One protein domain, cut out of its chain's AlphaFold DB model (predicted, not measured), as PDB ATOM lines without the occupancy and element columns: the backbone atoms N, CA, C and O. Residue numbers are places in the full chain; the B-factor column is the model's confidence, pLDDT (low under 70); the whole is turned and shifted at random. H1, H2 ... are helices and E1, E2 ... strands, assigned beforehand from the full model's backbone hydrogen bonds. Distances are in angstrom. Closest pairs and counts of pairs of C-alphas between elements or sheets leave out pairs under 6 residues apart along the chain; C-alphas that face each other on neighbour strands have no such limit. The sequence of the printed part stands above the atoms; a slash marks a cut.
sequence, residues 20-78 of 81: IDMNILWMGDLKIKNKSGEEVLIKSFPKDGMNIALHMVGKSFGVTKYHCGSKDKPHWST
ATOM      1  N   ILE A  20     195.697 275.952 226.043       97.31
ATOM      2  CA  ILE A  20     195.494 274.601 226.540       97.31
ATOM      3  C   ILE A  20     196.591 274.275 227.552       97.31
ATOM      4  O   ILE A  20     197.767 274.573 227.341       97.31
ATOM      5  N   ASP A  21     196.195 273.613 228.634       97.69
ATOM      6  CA  ASP A  21     197.142 273.059 229.591       97.69
ATOM      7  C   ASP A  21     197.443 271.616 229.214       97.69
ATOM      8  O   ASP A  21     196.563 270.756 229.182       97.69
ATOM      9  N   MET A  22     198.710 271.353 228.911       96.38
ATOM     10  CA  MET A  22     199.198 270.032 228.544       96.38
ATOM     11  C   MET A  22     200.436 269.701 229.362       96.38
ATOM     12  O   MET A  22     201.491 270.325 229.210       96.38
ATOM     13  N   ASN A  23     200.333 268.658 230.185       95.88
ATOM     14  CA  ASN A  23     201.511 268.034 230.762       95.88
ATOM     15  C   ASN A  23     202.040 266.976 229.787       95.88
ATOM     16  O   ASN A  23     201.341 266.018 229.464       95.88
ATOM     17  N   ILE A  24     203.264 267.169 229.299       97.31
ATOM     18  CA  ILE A  24     203.881 266.319 228.275       97.31
ATOM     19  C   ILE A  24     205.071 265.604 228.898       97.31
ATOM     20  O   ILE A  24     205.908 266.251 229.523       97.31
ATOM     21  N   LEU A  25     205.156 264.292 228.683       98.12
ATOM     22  CA  LEU A  25     206.265 263.433 229.087       98.12
ATOM     23  C   LEU A  25     206.531 262.409 227.984       98.12
ATOM     24  O   LEU A  25     205.594 261.913 227.358       98.12
ATOM     25  N   TRP A  26     207.797 262.068 227.764       98.44
ATOM     26  CA  TRP A  26     208.174 260.952 226.896       98.44
ATOM     27  C   TRP A  26     209.414 260.228 227.417       98.44
ATOM     28  O   TRP A  26     210.123 260.711 228.298       98.44
ATOM     29  N   MET A  27     209.684 259.052 226.854       98.19
ATOM     30  CA  MET A  27     210.895 258.277 227.120       98.19
ATOM     31  C   MET A  27     211.753 258.196 225.858       98.19
ATOM     32  O   MET A  27     211.226 258.163 224.748       98.19
ATOM     33  N   GLY A  28     213.077 258.147 226.029       98.19
ATOM     34  CA  GLY A  28     214.025 258.016 224.921       98.19
ATOM     35  C   GLY A  28     214.090 259.240 224.002       98.19
ATOM     36  O   GLY A  28     213.955 260.389 224.440       98.19
ATOM     37  N   ASP A  29     214.347 258.992 222.722       98.62
ATOM     38  CA  ASP A  29     214.365 260.024 221.688       98.62
ATOM     39  C   ASP A  29     212.954 260.240 221.133       98.62
ATOM     40  O   ASP A  29     212.255 259.284 220.796       98.62
ATOM     41  N   LEU A  30     212.535 261.503 221.020       98.56
ATOM     42  CA  LEU A  30     211.235 261.850 220.450       98.56
ATOM     43  C   LEU A  30     211.391 262.174 218.966       98.56
ATOM     44  O   LEU A  30     212.100 263.110 218.600       98.56
ATOM     45  N   LYS A  31     210.701 261.411 218.122       98.56
ATOM     46  CA  LYS A  31     210.597 261.642 216.681       98.56
ATOM     47  C   LYS A  31     209.221 262.235 216.386       98.56
ATOM     48  O   LYS A  31     208.210 261.580 216.627       98.56
ATOM     49  N   ILE A  32     209.172 263.481 215.920       98.25
ATOM     50  CA  ILE A  32     207.920 264.229 215.728       98.25
ATOM     51  C   ILE A  32     207.991 265.096 214.471       98.25
ATOM     52  O   ILE A  32     209.066 265.553 214.100       98.25
ATOM     53  N   LYS A  33     206.855 265.331 213.807       98.56
ATOM     54  CA  LYS A  33     206.790 266.238 212.653       98.56
ATOM     55  C   LYS A  33     206.590 267.689 213.082       98.56
ATOM     56  O   LYS A  33     205.832 267.962 214.011       98.56
ATOM     57  N   ASN A  34     207.226 268.616 212.375       98.62
ATOM     58  CA  ASN A  34     206.912 270.046 212.447       98.62
ATOM     59  C   ASN A  34     205.761 270.410 211.474       98.62
ATOM     60  O   ASN A  34     205.228 269.547 210.771       98.62
ATOM     61  N   LYS A  35     205.379 271.694 211.409       98.38
ATOM     62  CA  LYS A  35     204.297 272.164 210.519       98.38
ATOM     63  C   LYS A  35     204.586 271.993 209.020       98.38
ATOM     64  O   LYS A  35     203.636 271.829 208.261       98.38
ATOM     65  N   SER A  36     205.848 272.008 208.580       98.19
ATOM     66  CA  SER A  36     206.219 271.710 207.181       98.19
ATOM     67  C   SER A  36     206.127 270.215 206.849       98.19
ATOM     68  O   SER A  36     206.254 269.841 205.686       98.19
ATOM     69  N   GLY A  37     205.868 269.356 207.840       98.19
ATOM     70  CA  GLY A  37     205.799 267.905 207.679       98.19
ATOM     71  C   GLY A  37     207.158 267.209 207.767       98.19
ATOM     72  O   GLY A  37     207.214 265.985 207.623       98.19
ATOM     73  N   GLU A  38     208.228 267.960 208.035       98.31
ATOM     74  CA  GLU A  38     209.581 267.446 208.221       98.31
ATOM     75  C   GLU A  38     209.716 266.788 209.589       98.31
ATOM     76  O   GLU A  38     209.119 267.208 210.584       98.31
ATOM     77  N   GLU A  39     210.532 265.746 209.641       98.62
ATOM     78  CA  GLU A  39     210.784 265.007 210.864       98.62
ATOM     79  C   GLU A  39     211.881 265.676 211.701       98.62
ATOM     80  O   GLU A  39     212.983 265.942 211.224       98.62
ATOM     81  N   VAL A  40     211.584 265.907 212.977       98.50
ATOM     82  CA  VAL A  40     212.506 266.438 213.978       98.50
ATOM     83  C   VAL A  40     212.803 265.342 214.996       98.50
ATOM     84  O   VAL A  40     211.894 264.761 215.592       98.50
ATOM     85  N   LEU A  41     214.092 265.078 215.212       98.69
ATOM     86  CA  LEU A  41     214.573 264.149 216.230       98.69
ATOM     87  C   LEU A  41     215.052 264.918 217.468       98.69
ATOM     88  O   LEU A  41     216.060 265.621 217.427       98.69
ATOM     89  N   ILE A  42     214.350 264.753 218.587       98.69
ATOM     90  CA  ILE A  42     214.645 265.411 219.861       98.69
ATOM     91  C   ILE A  42     215.347 264.425 220.799       98.69
ATOM     92  O   ILE A  42     214.721 263.588 221.457       98.69
ATOM     93  N   LYS A  43     216.670 264.580 220.892       98.62
ATOM     94  CA  LYS A  43     217.534 263.828 221.821       98.62
ATOM     95  C   LYS A  43     217.771 264.547 223.146       98.62
ATOM     96  O   LYS A  43     218.117 263.909 224.137       98.62
ATOM     97  N   SER A  44     217.562 265.861 223.175       98.56
ATOM     98  CA  SER A  44     217.825 266.716 224.333       98.56
ATOM     99  C   SER A  44     216.929 266.395 225.534       98.56
ATOM    100  O   SER A  44     215.879 265.755 225.410       98.56
ATOM    101  N   PHE A  45     217.365 266.874 226.698       98.12
ATOM    102  CA  PHE A  45     216.601 266.924 227.941       98.12
ATOM    103  C   PHE A  45     216.060 268.348 228.190       98.12
ATOM    104  O   PHE A  45     216.597 269.299 227.615       98.12
ATOM    105  N   PRO A  46     215.042 268.518 229.057       97.88
ATOM    106  CA  PRO A  46     214.265 267.466 229.730       97.88
ATOM    107  C   PRO A  46     213.386 266.664 228.755       97.88
ATOM    108  O   PRO A  46     213.187 267.071 227.613       97.88
ATOM    109  N   LYS A  47     212.887 265.499 229.186       98.38
ATOM    110  CA  LYS A  47     211.957 264.661 228.401       98.38
ATOM    111  C   LYS A  47     210.501 265.005 228.733       98.38
ATOM    112  O   LYS A  47     209.682 264.132 229.013       98.38
ATOM    113  N   ASP A  48     210.228 266.306 228.779       98.06
ATOM    114  CA  ASP A  48     208.940 266.873 229.154       98.06
ATOM    115  C   ASP A  48     208.608 268.151 228.358       98.06
ATOM    116  O   ASP A  48     209.386 268.630 227.523       98.06
ATOM    117  N   GLY A  49     207.436 268.723 228.632       97.50
ATOM    118  CA  GLY A  49     206.948 269.959 228.012       97.50
ATOM    119  C   GLY A  49     207.852 271.193 228.170       97.50
ATOM    120  O   GLY A  49     207.563 272.220 227.562       97.50
ATOM    121  N   MET A  50     208.939 271.137 228.947       97.88
ATOM    122  CA  MET A  50     209.921 272.217 229.096       97.88
ATOM    123  C   MET A  50     211.108 272.108 228.128       97.88
ATOM    124  O   MET A  50     211.987 272.969 228.147       97.88
ATOM    125  N   ASN A  51     211.152 271.092 227.261       98.31
ATOM    126  CA  ASN A  51     212.216 270.950 226.271       98.31
ATOM    127  C   ASN A  51     212.161 272.045 225.192       98.31
ATOM    128  O   ASN A  51     211.179 272.166 224.460       98.31
ATOM    129  N   ILE A  52     213.264 272.775 225.020       97.94
ATOM    130  CA  ILE A  52     213.362 273.888 224.062       97.94
ATOM    131  C   ILE A  52     213.158 273.419 222.612       97.94
ATOM    132  O   ILE A  52     212.520 274.114 221.826       97.94
ATOM    133  N   ALA A  53     213.637 272.228 222.238       98.50
ATOM    134  CA  ALA A  53     213.412 271.702 220.891       98.50
ATOM    135  C   ALA A  53     211.926 271.386 220.654       98.50
ATOM    136  O   ALA A  53     211.402 271.669 219.577       98.50
ATOM    137  N   LEU A  54     211.219 270.888 221.678       98.56
ATOM    138  CA  LEU A  54     209.768 270.708 221.614       98.56
ATOM    139  C   LEU A  54     209.044 272.058 221.511       98.56
ATOM    140  O   LEU A  54     208.081 272.167 220.756       98.56
ATOM    141  N   HIS A  55     209.523 273.104 222.197       98.19
ATOM    142  CA  HIS A  55     208.968 274.461 222.062       98.19
ATOM    143  C   HIS A  55     209.085 274.975 220.630       98.19
ATOM    144  O   HIS A  55     208.137 275.564 220.120       98.19
ATOM    145  N   MET A  56     210.211 274.720 219.958       98.56
ATOM    146  CA  MET A  56     210.400 275.103 218.555       98.56
ATOM    147  C   MET A  56     209.458 274.340 217.618       98.56
ATOM    148  O   MET A  56     208.888 274.943 216.705       98.56
ATOM    149  N   VAL A  57     209.235 273.043 217.869       98.56
ATOM    150  CA  VAL A  57     208.234 272.257 217.129       98.56
ATOM    151  C   VAL A  57     206.835 272.830 217.352       98.56
ATOM    152  O   VAL A  57     206.159 273.139 216.371       98.56
ATOM    153  N   GLY A  58     206.422 273.065 218.601       98.12
ATOM    154  CA  GLY A  58     205.129 273.684 218.921       98.12
ATOM    155  C   GLY A  58     204.954 275.049 218.250       98.12
ATOM    156  O   GLY A  58     203.937 275.300 217.600       98.12
ATOM    157  N   LYS A  59     205.989 275.897 218.297       98.50
ATOM    158  CA  LYS A  59     205.987 277.225 217.671       98.50
ATOM    159  C   LYS A  59     205.766 277.148 216.164       98.50
ATOM    160  O   LYS A  59     205.091 278.018 215.616       98.50
ATOM    161  N   SER A  60     206.258 276.101 215.496       98.62
ATOM    162  CA  SER A  60     205.980 275.894 214.069       98.62
ATOM    163  C   SER A  60     204.480 275.756 213.786       98.62
ATOM    164  O   SER A  60     204.021 276.233 212.754       98.62
ATOM    165  N   PHE A  61     203.697 275.208 214.722       98.19
ATOM    166  CA  PHE A  61     202.236 275.101 214.647       98.19
ATOM    167  C   PHE A  61     201.487 276.339 215.163       98.19
ATOM    168  O   PHE A  61     200.261 276.365 215.115       98.19
ATOM    169  N   GLY A  62     202.191 277.376 215.626       98.06
ATOM    170  CA  GLY A  62     201.580 278.530 216.292       98.06
ATOM    171  C   GLY A  62     201.231 278.281 217.763       98.06
ATOM    172  O   GLY A  62     200.476 279.055 218.340       98.06
ATOM    173  N   VAL A  63     201.777 277.223 218.374       98.00
ATOM    174  CA  VAL A  63     201.572 276.880 219.788       98.00
ATOM    175  C   VAL A  63     202.836 277.224 220.575       98.00
ATOM    176  O   VAL A  63     203.886 276.607 220.417       98.00
ATOM    177  N   THR A  64     202.748 278.234 221.429       98.25
ATOM    178  CA  THR A  64     203.878 278.824 222.149       98.25
ATOM    179  C   THR A  64     203.844 278.421 223.620       98.25
ATOM    180  O   THR A  64     202.814 278.530 224.286       98.25
ATOM    181  N   LYS A  65     204.985 277.962 224.149       98.12
ATOM    182  CA  LYS A  65     205.131 277.667 225.578       98.12
ATOM    183  C   LYS A  65     205.058 278.953 226.398       98.12
ATOM    184  O   LYS A  65     205.639 279.961 226.000       98.12
ATOM    185  N   TYR A  66     204.415 278.887 227.564       97.56
ATOM    186  CA  TYR A  66     204.403 279.995 228.516       97.56
ATOM    187  C   TYR A  66     205.797 280.574 228.800       97.56
ATOM    188  O   TYR A  66     206.728 279.850 229.169       97.56
ATOM    189  N   HIS A  67     205.929 281.893 228.671       93.19
ATOM    190  CA  HIS A  67     207.220 282.570 228.714       93.19
ATOM    191  C   HIS A  67     207.812 282.685 230.127       93.19
ATOM    192  O   HIS A  67     209.027 282.826 230.259       93.19
ATOM    193  N   CYS A  68     207.009 282.601 231.200       92.44
ATOM    194  CA  CYS A  68     207.553 282.620 232.570       92.44
ATOM    195  C   CYS A  68     208.012 281.238 233.072       92.44
ATOM    196  O   CYS A  68     208.113 281.020 234.284       92.44
ATOM    197  N   GLY A  69     208.305 280.307 232.161       88.12
ATOM    198  CA  GLY A  69     208.999 279.060 232.464       88.12
ATOM    199  C   GLY A  69     208.253 278.178 233.466       88.12
ATOM    200  O   GLY A  69     207.138 277.733 233.214       88.12
ATOM    201  N   SER A  70     208.883 277.904 234.612       91.00
ATOM    202  CA  SER A  70     208.379 276.957 235.615       91.00
ATOM    203  C   SER A  70     207.198 277.456 236.448       91.00
ATOM    204  O   SER A  70     206.638 276.653 237.192       91.00
ATOM    205  N   LYS A  71     206.810 278.735 236.327       93.62
ATOM    206  CA  LYS A  71     205.629 279.279 237.019       93.62
ATOM    207  C   LYS A  71     204.330 278.631 236.544       93.62
ATOM    208  O   LYS A  71     203.404 278.520 237.335       93.62
ATOM    209  N   ASP A  72     204.293 278.203 235.281       93.75
ATOM    210  CA  ASP A  72     203.169 277.474 234.701       93.75
ATOM    211  C   ASP A  72     203.669 276.494 233.624       93.75
ATOM    212  O   ASP A  72     203.781 276.786 232.425       93.75
ATOM    213  N   LYS A  73     204.095 275.313 234.084       96.19
ATOM    214  CA  LYS A  73     204.665 274.279 233.210       96.19
ATOM    215  C   LYS A  73     203.637 273.667 232.252       96.19
ATOM    216  O   LYS A  73     204.032 273.426 231.115       96.19
ATOM    217  N   PRO A  74     202.369 273.441 232.625       97.56
ATOM    218  CA  PRO A  74     201.381 272.921 231.684       97.56
ATOM    219  C   PRO A  74     200.971 273.905 230.585       97.56
ATOM    220  O   PRO A  74     200.552 273.442 229.533       97.56
ATOM    221  N   HIS A  75     201.115 275.218 230.779       97.94
ATOM    222  CA  HIS A  75     200.504 276.195 229.876       97.94
ATOM    223  C   HIS A  75     201.149 276.309 228.484       97.94
ATOM    224  O   HIS A  75     202.360 276.563 228.345       97.94
ATOM    225  N   TRP A  76     200.307 276.203 227.455       98.44
ATOM    226  CA  TRP A  76     200.606 276.505 226.056       98.44
ATOM    227  C   TRP A  76     199.494 277.361 225.457       98.44
ATOM    228  O   TRP A  76     198.312 277.111 225.680       98.44
ATOM    229  N   SER A  77     199.860 278.344 224.644       98.25
ATOM    230  CA  SER A  77     198.889 279.252 224.035       98.25
ATOM    231  C   SER A  77     199.367 279.775 222.695       98.25
ATOM    232  O   SER A  77     200.496 279.529 222.273       98.25
ATOM    233  N   THR A  78     198.515 280.511 221.996       98.25
ATOM    234  CA  THR A  78     198.881 281.120 220.712       98.25
ATOM    235  C   THR A  78     200.003 282.160 220.833       98.25
ATOM    236  O   THR A  78     200.665 282.456 219.842       98.25
TER     237      THR A  78
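AT A GLANCE: This is residues 20 to 78 of the 81 residues of an uncharacterized protein of Yersinia pekkanenii (UniProt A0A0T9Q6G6). The short helix H1 stands in the middle, with the two-stranded hairpin E1 and E2 at one side and, at the other, the short strand E3 tied by short antiparallel pairings to residues 20 to 21 and 64 to 65. The small helix H2 lies at that far end, before E3. The printed part has 59 residues, in the order E1, E2, H1, H2, E3; its class is mixed, helices and strands, with under half of the residues in named elements. It is compact, with a radius of gyration of the C-alphas of 11.0 A and spans of 29 by 23 by 14 A.

HOW THE PARTS SIT: Begin at residues 20 to 21, which pair antiparallel with residues 75 to 76 of E3, residues 75 to 77. Go on to E1, residues 30 to 33, and E2, residues 39 to 42, an antiparallel hairpin at 152 degrees; N 32 and O 40 are within hydrogen-bond range at 3.0 A, N 42 and O 30 at 2.8 A. Next find H1, residues 52 to 60: its closest C-alphas to E2 are those of Ala 53 and Ile 42, 6.5 A apart. Its closest to E1 are those of Val 57 and Lys 33, 7.6 A apart. H1 and E3 are near each other, with 5 pairs of C-alphas within 10 A. Residues 64 to 65 pair antiparallel with residues 76 to 77 of E3. H2, residues 69 to 72, is apart from H1, E1 and E2, and meets E3 only through their link. In H1 every O i to N i+4 pair is within hydrogen-bond range; H2 is too short for such a pair, and its one O i to N i+3 pair is not within range.

IN THESE COORDINATES: Find C-alpha 30 at (211.235, 261.850, 220.450), where E1 begins; it runs 10.0 A, and E2 9.8 A. C-alpha 52 at (213.362, 273.888, 224.062) begins H1, 12.6 A long. H2 spans 6.4 A, and E3 runs 6.8 A to C-alpha 77 at (198.889, 279.252, 224.035).

THE WHOLE: The C-alphas farthest apart, those of Gly 37 and Lys 71, are 31.5 A apart. The printed part has no cut, and no link is long. The mean pLDDT of the printed part is 97.5, and no printed residue is under 70.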